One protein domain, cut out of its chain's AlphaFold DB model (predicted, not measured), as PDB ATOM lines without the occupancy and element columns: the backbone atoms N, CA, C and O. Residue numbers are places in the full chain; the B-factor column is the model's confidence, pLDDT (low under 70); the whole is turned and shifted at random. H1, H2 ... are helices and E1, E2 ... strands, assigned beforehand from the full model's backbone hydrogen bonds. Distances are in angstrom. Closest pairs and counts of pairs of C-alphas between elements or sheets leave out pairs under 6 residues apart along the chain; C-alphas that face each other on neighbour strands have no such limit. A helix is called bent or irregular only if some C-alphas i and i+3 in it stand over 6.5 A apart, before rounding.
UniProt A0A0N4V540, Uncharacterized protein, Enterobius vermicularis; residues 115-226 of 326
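What this domain is: This is residues 115 to 226 of the 326 residues of an uncharacterized protein of Enterobius vermicularis (UniProt A0A0N4V540). A long, strongly twisted ribbon of two strands, E2 and E3, is widened along part of E3 by the short hairpin E5 and E6, with the small strand pair E4 and E7 at one end and the two short helices toward the other. Residues 161 to 166 stick out as the tip of a long loop, and E1 runs beside the sheet near E5. The printed part has 112 residues, 48 of them in named elements, in the order E1 H1 E2 H2 E3 E4 E5 E6 E7; the class is mixed. The antiparallel sheet has the order E2, E3, E5, E6. The whole is compact, with a radius of gyration of the C-alphas of 15.3 A and spans of 44 by 32 by 23 A.

Where its parts are: E1 is residues 123 to 126, from C-alpha 123 at (442.872, 595.186, 405.439). H1 is 132 to 136, E2 149 to 157 with 25.6 A, H2 175 to 181, and E3 187 to 195 with 25.8 A. E4 is 199 to 201, E5 207 to 211, E6 214 to 216, and E7 223 to 225, ending at C-alpha 225 (458.421, 595.530, 419.600).

How they stand to each other: In E2 and E3, N 152 and O 192 are 2.9 A apart. E3 and E5 have N 191 and O 208 at 2.8 A; E5 and E6 have N 209 and O 216 at 2.7 A. In E4 and E7, antiparallel, N 200 and O 224 are 2.9 A apart. H1 is on the sheet at a height of 4.5 A, over none of its strands; its closest C-alphas to E3 are Thr 132 and Phe 188, 4.9 A. H2 is only just not on it, with 4 pairs of C-alphas within 10 A. H1 and H2 are only just irregular: C-alphas 133 and 136, and 176 and 179, are each 6.7 A apart. O i to N i+4 pairs within hydrogen-bond range are 0 of 1 in H1 and 1 of 3 in H2; O i to N i+3 pairs are 1 of 2 and 3 of 4.

The domain as a whole: The C-alphas farthest apart, Glu 183 and Lys 226, are 44.7 A apart. The printed part has no cut; the links H1 to E2 and E2 to H2 are long. In this model, pLDDT is under 70 at residues 128 to 141 and 157 to 187.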
ATOM      1  N   TYR A 115     441.506 590.577 403.223       88.94
ATOM      2  CA  TYR A 115     440.849 590.227 404.476       88.94
ATOM      3  C   TYR A 115     441.262 591.206 405.565       88.94
ATOM      4  O   TYR A 115     442.355 591.766 405.540       88.94
ATOM      5  N   THR A 116     440.396 591.406 406.550       92.81
ATOM      6  CA  THR A 116     440.724 592.221 407.718       92.81
ATOM      7  C   THR A 116     441.484 591.372 408.733       92.81
ATOM      8  O   THR A 116     441.002 590.324 409.156       92.81
ATOM      9  N   SER A 117     442.674 591.814 409.131       92.44
ATOM     10  CA  SER A 117     443.471 591.140 410.151       92.44
ATOM     11  C   SER A 117     442.826 591.283 411.525       92.44
ATOM     12  O   SER A 117     442.594 592.393 411.995       92.44
ATOM     13  N   GLU A 118     442.627 590.170 412.226       93.12
ATOM     14  CA  GLU A 118     442.132 590.183 413.609       93.12
ATOM     15  C   GLU A 118     443.135 590.814 414.591       93.12
ATOM     16  O   GLU A 118     442.743 591.336 415.631       93.12
ATOM     17  N   LYS A 119     444.435 590.797 414.262       90.50
ATOM     18  CA  LYS A 119     445.497 591.339 415.127       90.50
ATOM     19  C   LYS A 119     445.576 592.859 415.079       90.50
ATOM     20  O   LYS A 119     445.902 593.485 416.084       90.50
ATOM     21  N   SER A 120     445.336 593.441 413.905       92.19
ATOM     22  CA  SER A 120     445.576 594.863 413.647       92.19
ATOM     23  C   SER A 120     444.334 595.640 413.220       92.19
ATOM     24  O   SER A 120     444.364 596.868 413.222       92.19
ATOM     25  N   GLY A 121     443.260 594.954 412.823       92.44
ATOM     26  CA  GLY A 121     442.086 595.553 412.187       92.44
ATOM     27  C   GLY A 121     442.347 596.091 410.776       92.44
ATOM     28  O   GLY A 121     441.451 596.690 410.188       92.44
ATOM     29  N   ARG A 122     443.556 595.911 410.221       92.50
ATOM     30  CA  ARG A 122     443.928 596.410 408.889       92.50
ATOM     31  C   ARG A 122     443.473 595.451 407.797       92.50
ATOM     32  O   ARG A 122     443.477 594.240 407.996       92.50
ATOM     33  N   GLU A 123     443.135 595.987 406.632       91.31
ATOM     34  CA  GLU A 123     442.872 595.186 405.439       91.31
ATOM     35  C   GLU A 123     444.193 594.753 404.783       91.31
ATOM     36  O   GLU A 123     445.014 595.584 404.387       91.31
ATOM     37  N   ILE A 124     444.409 593.441 404.701       90.12
ATOM     38  CA  ILE A 124     445.583 592.808 404.105       90.12
ATOM     39  C   ILE A 124     445.158 592.121 402.811       90.12
ATOM     40  O   ILE A 124     444.286 591.252 402.817       90.12
ATOM     41  N   CYS A 125     445.786 592.499 401.701       85.19
ATOM     42  CA  CYS A 125     445.472 591.972 400.376       85.19
ATOM     43  C   CYS A 125     446.606 591.105 399.835       85.19
ATOM     44  O   CYS A 125     447.761 591.523 399.803       85.19
ATOM     45  N   HIS A 126     446.259 589.922 399.329       79.62
ATOM     46  CA  HIS A 126     447.197 589.055 398.622       79.62
ATOM     47  C   HIS A 126     446.993 589.185 397.110       79.62
ATOM     48  O   HIS A 126     445.943 588.819 396.574       79.62
ATOM     49  N   ILE A 127     448.005 589.708 396.417       70.00
ATOM     50  CA  ILE A 127     447.977 589.923 394.966       70.00
ATOM     51  C   ILE A 127     448.615 588.721 394.271       70.00
ATOM     52  O   ILE A 127     449.699 588.276 394.641       70.00
ATOM     53  N   ILE A 128     447.910 588.179 393.276       62.41
ATOM     54  CA  ILE A 128     448.316 586.971 392.535       62.41
ATOM     55  C   ILE A 128     448.799 587.303 391.118       62.41
ATOM     56  O   ILE A 128     449.526 586.499 390.549       62.41
ATOM     57  N   ASP A 129     448.478 588.498 390.602       65.94
ATOM     58  CA  ASP A 129     448.813 588.929 389.236       65.94
ATOM     59  C   ASP A 129     449.877 590.053 389.261       65.94
ATOM     60  O   ASP A 129     449.560 591.216 388.974       65.94
ATOM     61  N   PRO A 130     451.117 589.766 389.696       62.94
ATOM     62  CA  PRO A 130     452.202 590.734 389.691       62.94
ATOM     63  C   PRO A 130     452.643 591.016 388.247       62.94
ATOM     64  O   PRO A 130     452.675 590.128 387.397       62.94
ATOM     65  N   ASP A 131     452.944 592.277 387.953       65.75
ATOM     66  CA  ASP A 131     453.200 592.756 386.594       65.75
ATOM     67  C   ASP A 131     454.710 592.922 386.354       65.75
ATOM     68  O   ASP A 131     455.472 593.277 387.255       65.75
ATOM     69  N   THR A 132     455.155 592.680 385.122       66.94
ATOM     70  CA  THR A 132     456.548 592.856 384.692       66.94
ATOM     71  C   THR A 132     456.879 594.315 384.350       66.94
ATOM     72  O   THR A 132     458.043 594.651 384.131       66.94
ATOM     73  N   SER A 133     455.885 595.217 384.369       65.81
ATOM     74  CA  SER A 133     456.033 596.658 384.092       65.81
ATOM     75  C   SER A 133     457.137 597.372 384.878       65.81
ATOM     76  O   SER A 133     457.643 598.400 384.431       65.81
ATOM     77  N   CYS A 134     457.553 596.834 386.023       66.62
ATOM     78  CA  CYS A 134     458.575 597.456 386.855       66.62
ATOM     79  C   CYS A 134     460.019 597.134 386.442       66.62
ATOM     80  O   CYS A 134     460.926 597.838 386.878       66.62
ATOM     81  N   LEU A 135     460.250 596.164 385.544       63.34
ATOM     82  CA  LEU A 135     461.589 595.808 385.036       63.34
ATOM     83  C   LEU A 135     462.338 596.976 384.389       63.34
ATOM     84  O   LEU A 135     463.559 597.066 384.486       63.34
ATOM     85  N   THR A 136     461.617 597.882 383.736       54.09
ATOM     86  CA  THR A 136     462.197 599.028 383.024       54.09
ATOM     87  C   THR A 136     462.473 600.226 383.934       54.09
ATOM     88  O   THR A 136     463.184 601.142 383.525       54.09
ATOM     89  N   SER A 137     461.957 600.212 385.171       52.38
ATOM     90  CA  SER A 137     461.904 601.378 386.071       52.38
ATOM     91  C   SER A 137     462.683 601.201 387.387       52.38
ATOM     92  O   SER A 137     462.758 602.139 388.178       52.38
ATOM     93  N   LEU A 138     463.324 600.044 387.621       53.19
ATOM     94  CA  LEU A 138     464.067 599.733 388.861       53.19
ATOM     95  C   LEU A 138     465.204 600.720 389.193       53.19
ATOM     96  O   LEU A 138     465.624 600.803 390.342       53.19
ATOM     97  N   LYS A 139     465.696 601.498 388.220       51.84
ATOM     98  CA  LYS A 139     466.727 602.528 388.450       51.84
ATOM     99  C   LYS A 139     466.192 603.829 389.066       51.84
ATOM    100  O   LYS A 139     466.983 604.722 389.352       51.84
ATOM    101  N   SER A 140     464.880 603.971 389.259       52.34
ATOM    102  CA  SER A 140     464.274 605.202 389.799       52.34
ATOM    103  C   SER A 140     463.099 604.943 390.740       52.34
ATOM    104  O   SER A 140     462.321 605.854 391.008       52.34
ATOM    105  N   PHE A 141     462.948 603.707 391.219       65.31
ATOM    106  CA  PHE A 141     461.836 603.333 392.077       65.31
ATOM    107  C   PHE A 141     462.260 603.368 393.544       65.31
ATOM    108  O   PHE A 141     463.133 602.611 393.960       65.31
ATOM    109  N   GLU A 142     461.670 604.284 394.309       76.25
ATOM    110  CA  GLU A 142     461.928 604.408 395.741       76.25
ATOM    111  C   GLU A 142     461.272 603.235 396.484       76.25
ATOM    112  O   GLU A 142     460.117 602.869 396.235       76.25
ATOM    113  N   TYR A 143     462.040 602.594 397.362       83.81
ATOM    114  CA  TYR A 143     461.567 601.483 398.179       83.81
ATOM    115  C   TYR A 143     460.964 602.035 399.475       83.81
ATOM    116  O   TYR A 143     461.602 602.879 400.106       83.81
ATOM    117  N   PRO A 144     459.776 601.574 399.912       89.25
ATOM    118  CA  PRO A 144     459.188 602.035 401.159       89.25
ATOM    119  C   PRO A 144     460.118 601.711 402.329       89.25
ATOM    120  O   PRO A 144     460.421 600.543 402.589       89.25
ATOM    121  N   ASN A 145     460.566 602.745 403.036       88.44
ATOM    122  CA  ASN A 145     461.300 602.567 404.277       88.44
ATOM    123  C   ASN A 145     460.305 602.200 405.384       88.44
ATOM    124  O   ASN A 145     459.379 602.962 405.663       88.44
ATOM    125  N   ILE A 146     460.473 601.022 405.978       91.44
ATOM    126  CA  ILE A 146     459.604 600.519 407.038       91.44
ATOM    127  C   ILE A 146     460.412 600.501 408.328       91.44
ATOM    128  O   ILE A 146     461.454 599.855 408.404       91.44
ATOM    129  N   GLU A 147     459.919 601.204 409.347       89.38
ATOM    130  CA  GLU A 147     460.581 601.245 410.647       89.38
ATOM    131  C   GLU A 147     460.742 599.840 411.230       89.38
ATOM    132  O   GLU A 147     459.796 599.044 411.278       89.38
ATOM    133  N   HIS A 148     461.957 599.563 411.701       91.31
ATOM    134  CA  HIS A 148     462.350 598.283 412.281       91.31
ATOM    135  C   HIS A 148     462.170 597.091 411.338       91.31
ATOM    136  O   HIS A 148     461.831 595.989 411.787       91.31
ATOM    137  N   ALA A 149     462.347 597.307 410.035       91.75
ATOM    138  CA  ALA A 149     462.334 596.246 409.051       91.75
ATOM    139  C   ALA A 149     463.401 596.457 407.980       91.75
ATOM    140  O   ALA A 149     463.677 597.568 407.533       91.75
ATOM    141  N   THR A 150     463.917 595.343 407.489       91.69
ATOM    142  CA  THR A 150     464.741 595.271 406.286       91.69
ATOM    143  C   THR A 150     463.971 594.534 405.201       91.69
ATOM    144  O   THR A 150     462.996 593.833 405.478       91.69
ATOM    145  N   PHE A 151     464.365 594.703 403.942       89.31
ATOM    146  CA  PHE A 151     463.734 593.989 402.839       89.31
ATOM    147  C   PHE A 151     464.762 593.328 401.932       89.31
ATOM    148  O   PHE A 151     465.884 593.799 401.768       89.31
ATOM    149  N   SER A 152     464.331 592.242 401.302       85.06
ATOM    150  CA  SER A 152     465.019 591.608 400.185       85.06
ATOM    151  C   SER A 152     464.193 591.787 398.917       85.06
ATOM    152  O   SER A 152     463.011 591.429 398.891       85.06
ATOM    153  N   LEU A 153     464.810 592.313 397.858       81.31
ATOM    154  CA  LEU A 153     464.216 592.303 396.525       81.31
ATOM    155  C   LEU A 153     464.291 590.880 395.969       81.31
ATOM    156  O   LEU A 153     465.372 590.308 395.843       81.31
ATOM    157  N   LYS A 154     463.136 590.311 395.641       82.00
ATOM    158  CA  LYS A 154     463.009 588.962 395.092       82.00
ATOM    159  C   LYS A 154     462.288 589.009 393.754       82.00
ATOM    160  O   LYS A 154     461.567 589.960 393.446       82.00
ATOM    161  N   TYR A 155     462.477 587.960 392.966       73.19
ATOM    162  CA  TYR A 155     461.780 587.780 391.702       73.19
ATOM    163  C   TYR A 155     461.154 586.389 391.614       73.19
ATOM    164  O   TYR A 155     461.651 585.422 392.197       73.19
ATOM    165  N   GLY A 156     460.026 586.314 390.914       70.38
ATOM    166  CA  GLY A 156     459.355 585.070 390.558       70.38
ATOM    167  C   GLY A 156     459.218 584.963 389.044       70.38
ATOM    168  O   GLY A 156     459.026 585.973 388.368       70.38
ATOM    169  N   LEU A 157     459.330 583.745 388.518       64.62
ATOM    170  CA  LEU A 157     459.040 583.441 387.118       64.62
ATOM    171  C   LEU A 157     457.636 582.862 387.008       64.62
ATOM    172  O   LEU A 157     457.265 581.983 387.786       64.62
ATOM    173  N   ASP A 158     456.883 583.332 386.020       57.19
ATOM    174  CA  ASP A 158     455.617 582.714 385.646       57.19
ATOM    175  C   ASP A 158     455.912 581.633 384.589       57.19
ATOM    176  O   ASP A 158     456.059 581.918 383.394       57.19
ATOM    177  N   GLU A 159     456.106 580.377 385.014       53.44
ATOM    178  CA  GLU A 159     456.255 579.252 384.080       53.44
ATOM    179  C   GLU A 159     454.912 578.998 383.375       53.44
ATOM    180  O   GLU A 159     454.045 578.260 383.845       53.44
ATOM    181  N   CYS A 160     454.698 579.640 382.224       53.91
ATOM    182  CA  CYS A 160     453.498 579.413 381.425       53.91
ATOM    183  C   CYS A 160     453.507 577.987 380.837       53.91
ATOM    184  O   CYS A 160     454.285 577.716 379.925       53.91
ATOM    185  N   ASN A 161     452.619 577.109 381.304       44.22
ATOM    186  CA  ASN A 161     451.545 576.478 380.513       44.22
ATOM    187  C   ASN A 161     450.779 575.486 381.408       44.22
ATOM    188  O   ASN A 161     450.880 574.268 381.239       44.22
ATOM    189  N   CYS A 162     450.046 575.988 382.399       39.22
ATOM    190  CA  CYS A 162     449.241 575.139 383.271       39.22
ATOM    191  C   CYS A 162     447.799 575.634 383.284       39.22
ATOM    192  O   CYS A 162     447.526 576.805 383.536       39.22
ATOM    193  N   SER A 163     446.883 574.713 382.997       36.97
ATOM    194  CA  SER A 163     445.446 574.868 383.174       36.97
ATOM    195  C   SER A 163     445.141 575.299 384.609       36.97
ATOM    196  O   SER A 163     445.228 574.465 385.501       36.97
ATOM    197  N   GLU A 164     444.860 576.591 384.793       41.88
ATOM    198  CA  GLU A 164     444.108 577.317 385.842       41.88
ATOM    199  C   GLU A 164     444.275 576.952 387.343       41.88
ATOM    200  O   GLU A 164     443.796 577.688 388.196       41.88
ATOM    201  N   HIS A 165     444.999 575.896 387.727       35.84
ATOM    202  CA  HIS A 165     444.932 575.321 389.078       35.84
ATOM    203  C   HIS A 165     446.274 574.983 389.740       35.84
ATOM    204  O   HIS A 165     446.278 574.511 390.875       35.84
ATOM    205  N   SER A 166     447.424 575.248 389.117       34.09
ATOM    206  CA  SER A 166     448.711 574.994 389.782       34.09
ATOM    207  C   SER A 166     449.833 575.874 389.240       34.09
ATOM    208  O   SER A 166     450.678 575.420 388.473       34.09
ATOM    209  N   VAL A 167     449.856 577.143 389.651       37.47
ATOM    210  CA  VAL A 167     451.057 577.975 389.508       37.47
ATOM    211  C   VAL A 167     452.048 577.534 390.590       37.47
ATOM    212  O   VAL A 167     451.862 577.849 391.766       37.47
ATOM    213  N   GLN A 168     453.092 576.787 390.225       42.09
ATOM    214  CA  GLN A 168     454.235 576.567 391.115       42.09
ATOM    215  C   GLN A 168     455.154 577.790 391.024       42.09
ATOM    216  O   GLN A 168     455.886 577.955 390.054       42.09
ATOM    217  N   ARG A 169     455.098 578.680 392.023       48.03
ATOM    218  CA  ARG A 169     456.005 579.835 392.113       48.03
ATOM    219  C   ARG A 169     457.348 579.396 392.693       48.03
ATOM    220  O   ARG A 169     457.402 578.913 393.822       48.03
ATOM    221  N   ILE A 170     458.418 579.596 391.930       48.28
ATOM    222  CA  ILE A 170     459.798 579.374 392.372       48.28
ATOM    223  C   ILE A 170     460.423 580.739 392.676       48.28
ATOM    224  O   ILE A 170     460.346 581.658 391.860       48.28
ATOM    225  N   TRP A 171     461.018 580.869 393.863       51.97
ATOM    226  CA  TRP A 171     461.613 582.109 394.357       51.97
ATOM    227  C   TRP A 171     463.133 582.003 394.365       51.97
ATOM    228  O   TRP A 171     463.683 581.040 394.897       51.97
ATOM    229  N   PHE A 172     463.806 583.021 393.842       53.03
ATOM    230  CA  PHE A 172     465.263 583.091 393.816       53.03
ATOM    231  C   PHE A 172     465.753 584.336 394.569       53.03
ATOM    232  O   PHE A 172     465.037 585.335 394.667       53.03
ATOM    233  N   SER A 173     466.960 584.255 395.135       50.19
ATOM    234  CA  SER A 173     467.592 585.328 395.925       50.19
ATOM    235  C   SER A 173     468.983 585.741 395.423       50.19
ATOM    236  O   SER A 173     469.560 586.665 395.982       50.19
ATOM    237  N   ASP A 174     469.510 585.098 394.373       47.50
ATOM    238  CA  ASP A 174     470.889 585.283 393.896       47.50
ATOM    239  C   ASP A 174     470.939 586.007 392.533       47.50
ATOM    240  O   ASP A 174     470.168 585.708 391.610       47.50
ATOM    241  N   GLU A 175     471.861 586.967 392.438       43.62
ATOM    242  CA  GLU A 175     472.137 587.858 391.308       43.62
ATOM    243  C   GLU A 175     472.794 587.121 390.122       43.62
ATOM    244  O   GLU A 175     472.585 587.482 388.963       43.62
ATOM    245  N   SER A 176     473.519 586.027 390.379       44.25
ATOM    246  CA  SER A 176     474.246 585.241 389.362       44.25
ATOM    247  C   SER A 176     473.344 584.514 388.349       44.25
ATOM    248  O   SER A 176     473.797 584.096 387.282       44.25
ATOM    249  N   VAL A 177     472.045 584.415 388.643       47.25
ATOM    250  CA  VAL A 177     471.018 583.836 387.761       47.25
ATOM    251  C   VAL A 177     470.441 584.888 386.797       47.25
ATOM    252  O   VAL A 177     469.822 584.546 385.790       47.25
ATOM    253  N   LEU A 178     470.684 586.183 387.037       45.16
ATOM    254  CA  LEU A 178     470.090 587.264 386.243       45.16
ATOM    255  C   LEU A 178     470.531 587.231 384.778       45.16
ATOM    256  O   LEU A 178     469.725 587.508 383.894       45.16
ATOM    257  N   GLN A 179     471.774 586.841 384.491       49.19
ATOM    258  CA  GLN A 179     472.329 586.911 383.135       49.19
ATOM    259  C   GLN A 179     471.702 585.907 382.153       49.19
ATOM    260  O   GLN A 179     471.667 586.180 380.957       49.19
ATOM    261  N   SER A 180     471.155 584.788 382.642       44.78
ATOM    262  CA  SER A 180     470.393 583.821 381.835       44.78
ATOM    263  C   SER A 180     468.878 584.066 381.867       44.78
ATOM    264  O   SER A 180     468.167 583.625 380.965       44.78
ATOM    265  N   VAL A 181     468.382 584.806 382.866       44.06
ATOM    266  CA  VAL A 181     466.965 585.191 383.023       44.06
ATOM    267  C   VAL A 181     466.609 586.468 382.252       44.06
ATOM    268  O   VAL A 181     465.439 586.674 381.946       44.06
ATOM    269  N   PHE A 182     467.587 587.287 381.848       46.59
ATOM    270  CA  PHE A 182     467.367 588.484 381.017       46.59
ATOM    271  C   PHE A 182     466.671 588.199 379.669       46.59
ATOM    272  O   PHE A 182     466.086 589.111 379.085       46.59
ATOM    273  N   GLU A 183     466.668 586.949 379.190       45.66
ATOM    274  CA  GLU A 183     465.885 586.543 378.010       45.66
ATOM    275  C   GLU A 183     464.403 586.244 378.310       45.66
ATOM    276  O   GLU A 183     463.577 586.174 377.399       45.66
ATOM    277  N   LEU A 184     464.020 586.117 379.580       50.19
ATOM    278  CA  LEU A 184     462.649 585.869 380.004       50.19
ATOM    279  C   LEU A 184     462.041 587.173 380.526       50.19
ATOM    280  O   LEU A 184     462.050 587.456 381.720       50.19
ATOM    281  N   GLN A 185     461.414 587.941 379.632       54.84
ATOM    282  CA  GLN A 185     460.555 589.108 379.931       54.84
ATOM    283  C   GLN A 185     459.294 588.764 380.773       54.84
ATOM    284  O   GLN A 185     458.265 589.428 380.676       54.84
ATOM    285  N   LYS A 186     459.344 587.691 381.574       59.44
ATOM    286  CA  LYS A 186     458.244 587.070 382.327       59.44
ATOM    287  C   LYS A 186     458.536 586.956 383.831       59.44
ATOM    288  O   LYS A 186     457.878 586.183 384.524       59.44
ATOM    289  N   ALA A 187     459.543 587.674 384.327       64.06
ATOM    290  CA  ALA A 187     459.826 587.757 385.755       64.06
ATOM    291  C   ALA A 187     459.067 588.932 386.381       64.06
ATOM    292  O   ALA A 187     459.086 590.034 385.842       64.06
ATOM    293  N   PHE A 188     458.440 588.729 387.533       73.75
ATOM    294  CA  PHE A 188     457.886 589.819 388.332       73.75
ATOM    295  C   PHE A 188     458.705 590.010 389.607       73.75
ATOM    296  O   PHE A 188     459.280 589.055 390.134       73.75
ATOM    297  N   TYR A 189     458.733 591.240 390.116       76.19
ATOM    298  CA  TYR A 189     459.511 591.615 391.296       76.19
ATOM    299  C   TYR A 189     458.604 591.878 392.490       76.19
ATOM    300  O   TYR A 189     457.498 592.411 392.355       76.19
ATOM    301  N   PHE A 190     459.101 591.535 393.670       83.62
ATOM    302  CA  PHE A 190     458.438 591.815 394.931       83.62
ATOM    303  C   PHE A 190     459.470 592.036 396.036       83.62
ATOM    304  O   PHE A 190     460.572 591.487 396.008       83.62
ATOM    305  N   LEU A 191     459.108 592.855 397.012       86.75
ATOM    306  CA  LEU A 191     459.860 593.043 398.240       86.75
ATOM    307  C   LEU A 191     459.332 592.062 399.269       86.75
ATOM    308  O   LEU A 191     458.126 591.996 399.518       86.75
ATOM    309  N   GLN A 192     460.243 591.328 399.887       89.19
ATOM    310  CA  GLN A 192     459.956 590.571 401.089       89.19
ATOM    311  C   GLN A 192     460.594 591.280 402.273       89.19
ATOM    312  O   GLN A 192     461.819 591.365 402.339       89.19
ATOM    313  N   TYR A 193     459.762 591.766 403.189       92.00
ATOM    314  CA  TYR A 193     460.223 592.396 404.417       92.00
ATOM    315  C   TYR A 193     460.473 591.365 405.509       92.00
ATOM    316  O   TYR A 193     459.801 590.332 405.592       92.00
ATOM    317  N   GLU A 194     461.397 591.710 406.394       94.00
ATOM    318  CA  GLU A 194     461.717 591.004 407.624       94.00
ATOM    319  C   GLU A 194     461.913 592.041 408.731       94.00
ATOM    320  O   GLU A 194     462.607 593.036 408.542       94.00
ATOM    321  N   CYS A 195     461.261 591.843 409.879       95.44
ATOM    322  CA  CYS A 195     461.453 592.742 411.013       95.44
ATOM    323  C   CYS A 195     462.849 592.571 411.614       95.44
ATOM    324  O   CYS A 195     463.365 591.453 411.702       95.44
ATOM    325  N   ASP A 196     463.398 593.671 412.111       93.38
ATOM    326  CA  ASP A 196     464.675 593.697 412.807       93.38
ATOM    327  C   ASP A 196     464.635 592.868 414.097       93.38
ATOM    328  O   ASP A 196     463.583 592.538 414.663       93.38
ATOM    329  N   PHE A 197     465.823 592.543 414.606       89.94
ATOM    330  CA  PHE A 197     465.959 591.807 415.854       89.94
ATOM    331  C   PHE A 197     465.199 592.496 417.004       89.94
ATOM    332  O   PHE A 197     465.371 593.682 417.264       89.94
ATOM    333  N   GLY A 198     464.376 591.725 417.722       89.88
ATOM    334  CA  GLY A 198     463.539 592.224 418.824       89.88
ATOM    335  C   GLY A 198     462.126 592.657 418.417       89.88
ATOM    336  O   GLY A 198     461.276 592.826 419.295       89.88
ATOM    337  N   TYR A 199     461.844 592.730 417.115       94.56
ATOM    338  CA  TYR A 199     460.541 593.097 416.568       94.56
ATOM    339  C   TYR A 199     459.831 591.893 415.938       94.56
ATOM    340  O   TYR A 199     460.405 590.821 415.722       94.56
ATOM    341  N   GLU A 200     458.533 592.047 415.707       94.56
ATOM    342  CA  GLU A 200     457.694 591.090 414.990       94.56
ATOM    343  C   GLU A 200     456.629 591.808 414.170       94.56
ATOM    344  O   GLU A 200     456.241 592.933 414.480       94.56
ATOM    345  N   PHE A 201     456.132 591.144 413.129       95.50
ATOM    346  CA  PHE A 201     455.054 591.708 412.335       95.50
ATOM    347  C   PHE A 201     453.766 591.808 413.151       95.50
ATOM    348  O   PHE A 201     453.356 590.851 413.814       95.50
ATOM    349  N   LEU A 202     453.108 592.960 413.050       95.00
ATOM    350  CA  LEU A 202     451.804 593.193 413.661       95.00
ATOM    351  C   LEU A 202     450.722 592.285 413.047       95.00
ATOM    352  O   LEU A 202     449.845 591.793 413.752       95.00
ATOM    353  N   ASP A 203     450.799 592.053 411.738       94.31
ATOM    354  CA  ASP A 203     449.908 591.189 410.962       94.31
ATOM    355  C   ASP A 203     450.671 590.511 409.811       94.31
ATOM    356  O   ASP A 203     451.897 590.448 409.819       94.31
ATOM    357  N   ASP A 204     449.964 589.932 408.843       90.38
ATOM    358  CA  ASP A 204     450.593 589.122 407.799       90.38
ATOM    359  C   ASP A 204     451.031 589.938 406.566       90.38
ATOM    360  O   ASP A 204     451.498 589.358 405.584       90.38
ATOM    361  N   ALA A 205     450.948 591.275 406.611       91.94
ATOM    362  CA  ALA A 205     451.462 592.141 405.550       91.94
ATOM    363  C   ALA A 205     452.999 592.129 405.537       91.94
ATOM    364  O   ALA A 205     453.644 592.907 406.234       91.94
ATOM    365  N   LYS A 206     453.594 591.224 404.754       92.06
ATOM    366  CA  LYS A 206     455.060 591.034 404.673       92.06
ATOM    367  C   LYS A 206     455.635 591.257 403.278       92.06
ATOM    368  O   LYS A 206     456.848 591.375 403.125       92.06
ATOM    369  N   LEU A 207     454.775 591.256 402.264       88.81
ATOM    370  CA  LEU A 207     455.165 591.254 400.861       88.81
ATOM    371  C   LEU A 207     454.566 592.468 400.158       88.81
ATOM    372  O   LEU A 207     453.377 592.734 400.318       88.81
ATOM    373  N   LEU A 208     455.380 593.151 399.356       87.88
ATOM    374  CA  LEU A 208     454.929 594.183 398.425       87.88
ATOM    375  C   LEU A 208     455.287 593.764 397.006       87.88
ATOM    376  O   LEU A 208     456.427 593.419 396.718       87.88
ATOM    377  N   TYR A 209     454.321 593.817 396.110       84.38
ATOM    378  CA  TYR A 209     454.454 593.501 394.698       84.38
ATOM    379  C   TYR A 209     454.504 594.789 393.897       84.38
ATOM    380  O   TYR A 209     453.810 595.754 394.214       84.38
ATOM    381  N   CYS A 210     455.299 594.804 392.836       79.50
ATOM    382  CA  CYS A 210     455.271 595.934 391.928       79.50
ATOM    383  C   CYS A 210     454.192 595.735 390.861       79.50
ATOM    384  O   CYS A 210     454.125 594.690 390.209       79.50
ATOM    385  N   ARG A 211     453.342 596.744 390.677       79.06
ATOM    386  CA  ARG A 211     452.296 596.737 389.657       79.06
ATOM    387  C   ARG A 211     452.109 598.126 389.075       79.06
ATOM    388  O   ARG A 211     451.906 599.083 389.813       79.06
ATOM    389  N   LYS A 212     452.181 598.246 387.746       79.75
ATOM    390  CA  LYS A 212     452.046 599.528 387.025       79.75
ATOM    391  C   LYS A 212     452.932 600.646 387.607       79.75
ATOM    392  O   LYS A 212     452.515 601.801 387.655       79.75
ATOM    393  N   GLY A 213     454.133 600.300 388.080       76.94
ATOM    394  CA  GLY A 213     455.039 601.251 388.730       76.94
ATOM    395  C   GLY A 213     454.538 601.774 390.081       76.94
ATOM    396  O   GLY A 213     454.776 602.933 390.403       76.94
ATOM    397  N   LYS A 214     453.814 600.960 390.857       82.94
ATOM    398  CA  LYS A 214     453.423 601.215 392.251       82.94
ATOM    399  C   LYS A 214     453.640 599.968 393.101       82.94
ATOM    400  O   LYS A 214     453.515 598.851 392.599       82.94
ATOM    401  N   TRP A 215     453.970 600.166 394.377       85.56
ATOM    402  CA  TRP A 215     453.993 599.088 395.360       85.56
ATOM    403  C   TRP A 215     452.567 598.794 395.812       85.56
ATOM    404  O   TRP A 215     451.876 599.678 396.312       85.56
ATOM    405  N   GLU A 216     452.137 597.555 395.612       86.69
ATOM    406  CA  GLU A 216     450.843 597.053 396.051       86.69
ATOM    407  C   GLU A 216     451.030 595.789 396.916       86.69
ATOM    408  O   GLU A 216     451.932 594.995 396.658       86.69
ATOM    409  N   PRO A 217     450.167 595.522 397.905       87.94
ATOM    410  CA  PRO A 217     449.085 596.394 398.352       87.94
ATOM    411  C   PRO A 217     449.606 597.684 399.004       87.94
ATOM    412  O   PRO A 217     450.746 597.742 399.453       87.94
ATOM    413  N   GLU A 218     448.762 598.718 399.065       86.94
ATOM    414  CA  GLU A 218     449.105 599.983 399.741       86.94
ATOM    415  C   GLU A 218     449.301 599.792 401.256       86.94
ATOM    416  O   GLU A 218     450.007 600.569 401.900       86.94
ATOM    417  N   THR A 219     448.710 598.741 401.838       91.88
ATOM    418  CA  THR A 219     448.924 598.379 403.241       91.88
ATOM    419  C   THR A 219     450.366 597.925 403.462       91.88
ATOM    420  O   THR A 219     450.720 596.770 403.224       91.88
ATOM    421  N   LEU A 220     451.189 598.840 403.971       93.62
ATOM    422  CA  LEU A 220     452.593 598.576 404.258       93.62
ATOM    423  C   LEU A 220     452.786 597.611 405.446       93.62
ATOM    424  O   LEU A 220     451.998 597.626 406.410       93.62
ATOM    425  N   PRO A 221     453.866 596.805 405.425       94.69
ATOM    426  CA  PRO A 221     454.294 596.024 406.576       94.69
ATOM    427  C   PRO A 221     454.478 596.891 407.818       94.69
ATOM    428  O   PRO A 221     454.872 598.052 407.733       94.69
ATOM    429  N   ARG A 222     454.185 596.323 408.989       95.31
ATOM    430  CA  ARG A 222     454.382 597.012 410.267       95.31
ATOM    431  C   ARG A 222     455.029 596.080 411.274       95.31
ATOM    432  O   ARG A 222     454.448 595.051 411.618       95.31
ATOM    433  N   CYS A 223     456.195 596.479 411.760       95.25
ATOM    434  CA  CYS A 223     456.928 595.789 412.808       95.25
ATOM    435  C   CYS A 223     456.659 596.460 414.158       95.25
ATOM    436  O   CYS A 223     456.606 597.682 414.267       95.25
ATOM    437  N   VAL A 224     456.438 595.654 415.192       94.44
ATOM    438  CA  VAL A 224     456.194 596.111 416.564       94.44
ATOM    439  C   VAL A 224     457.130 595.395 417.527       94.44
ATOM    440  O   VAL A 224     457.495 594.239 417.311       94.44
ATOM    441  N   GLY A 225     457.536 596.092 418.588       93.50
ATOM    442  CA  GLY A 225     458.421 595.530 419.600       93.50
ATOM    443  C   GLY A 225     457.763 594.377 420.361       93.50
ATOM    444  O   GLY A 225     456.546 594.346 420.570       93.50
ATOM    445  N   LYS A 226     458.575 593.420 420.812       92.50
ATOM    446  CA  LYS A 226     458.113 592.288 421.628       92.50
ATOM    447  C   LYS A 226     457.938 592.670 423.099       92.50
ATOM    448  O   LYS A 226     458.558 593.604 423.600       92.50
TER     449      LYS A 226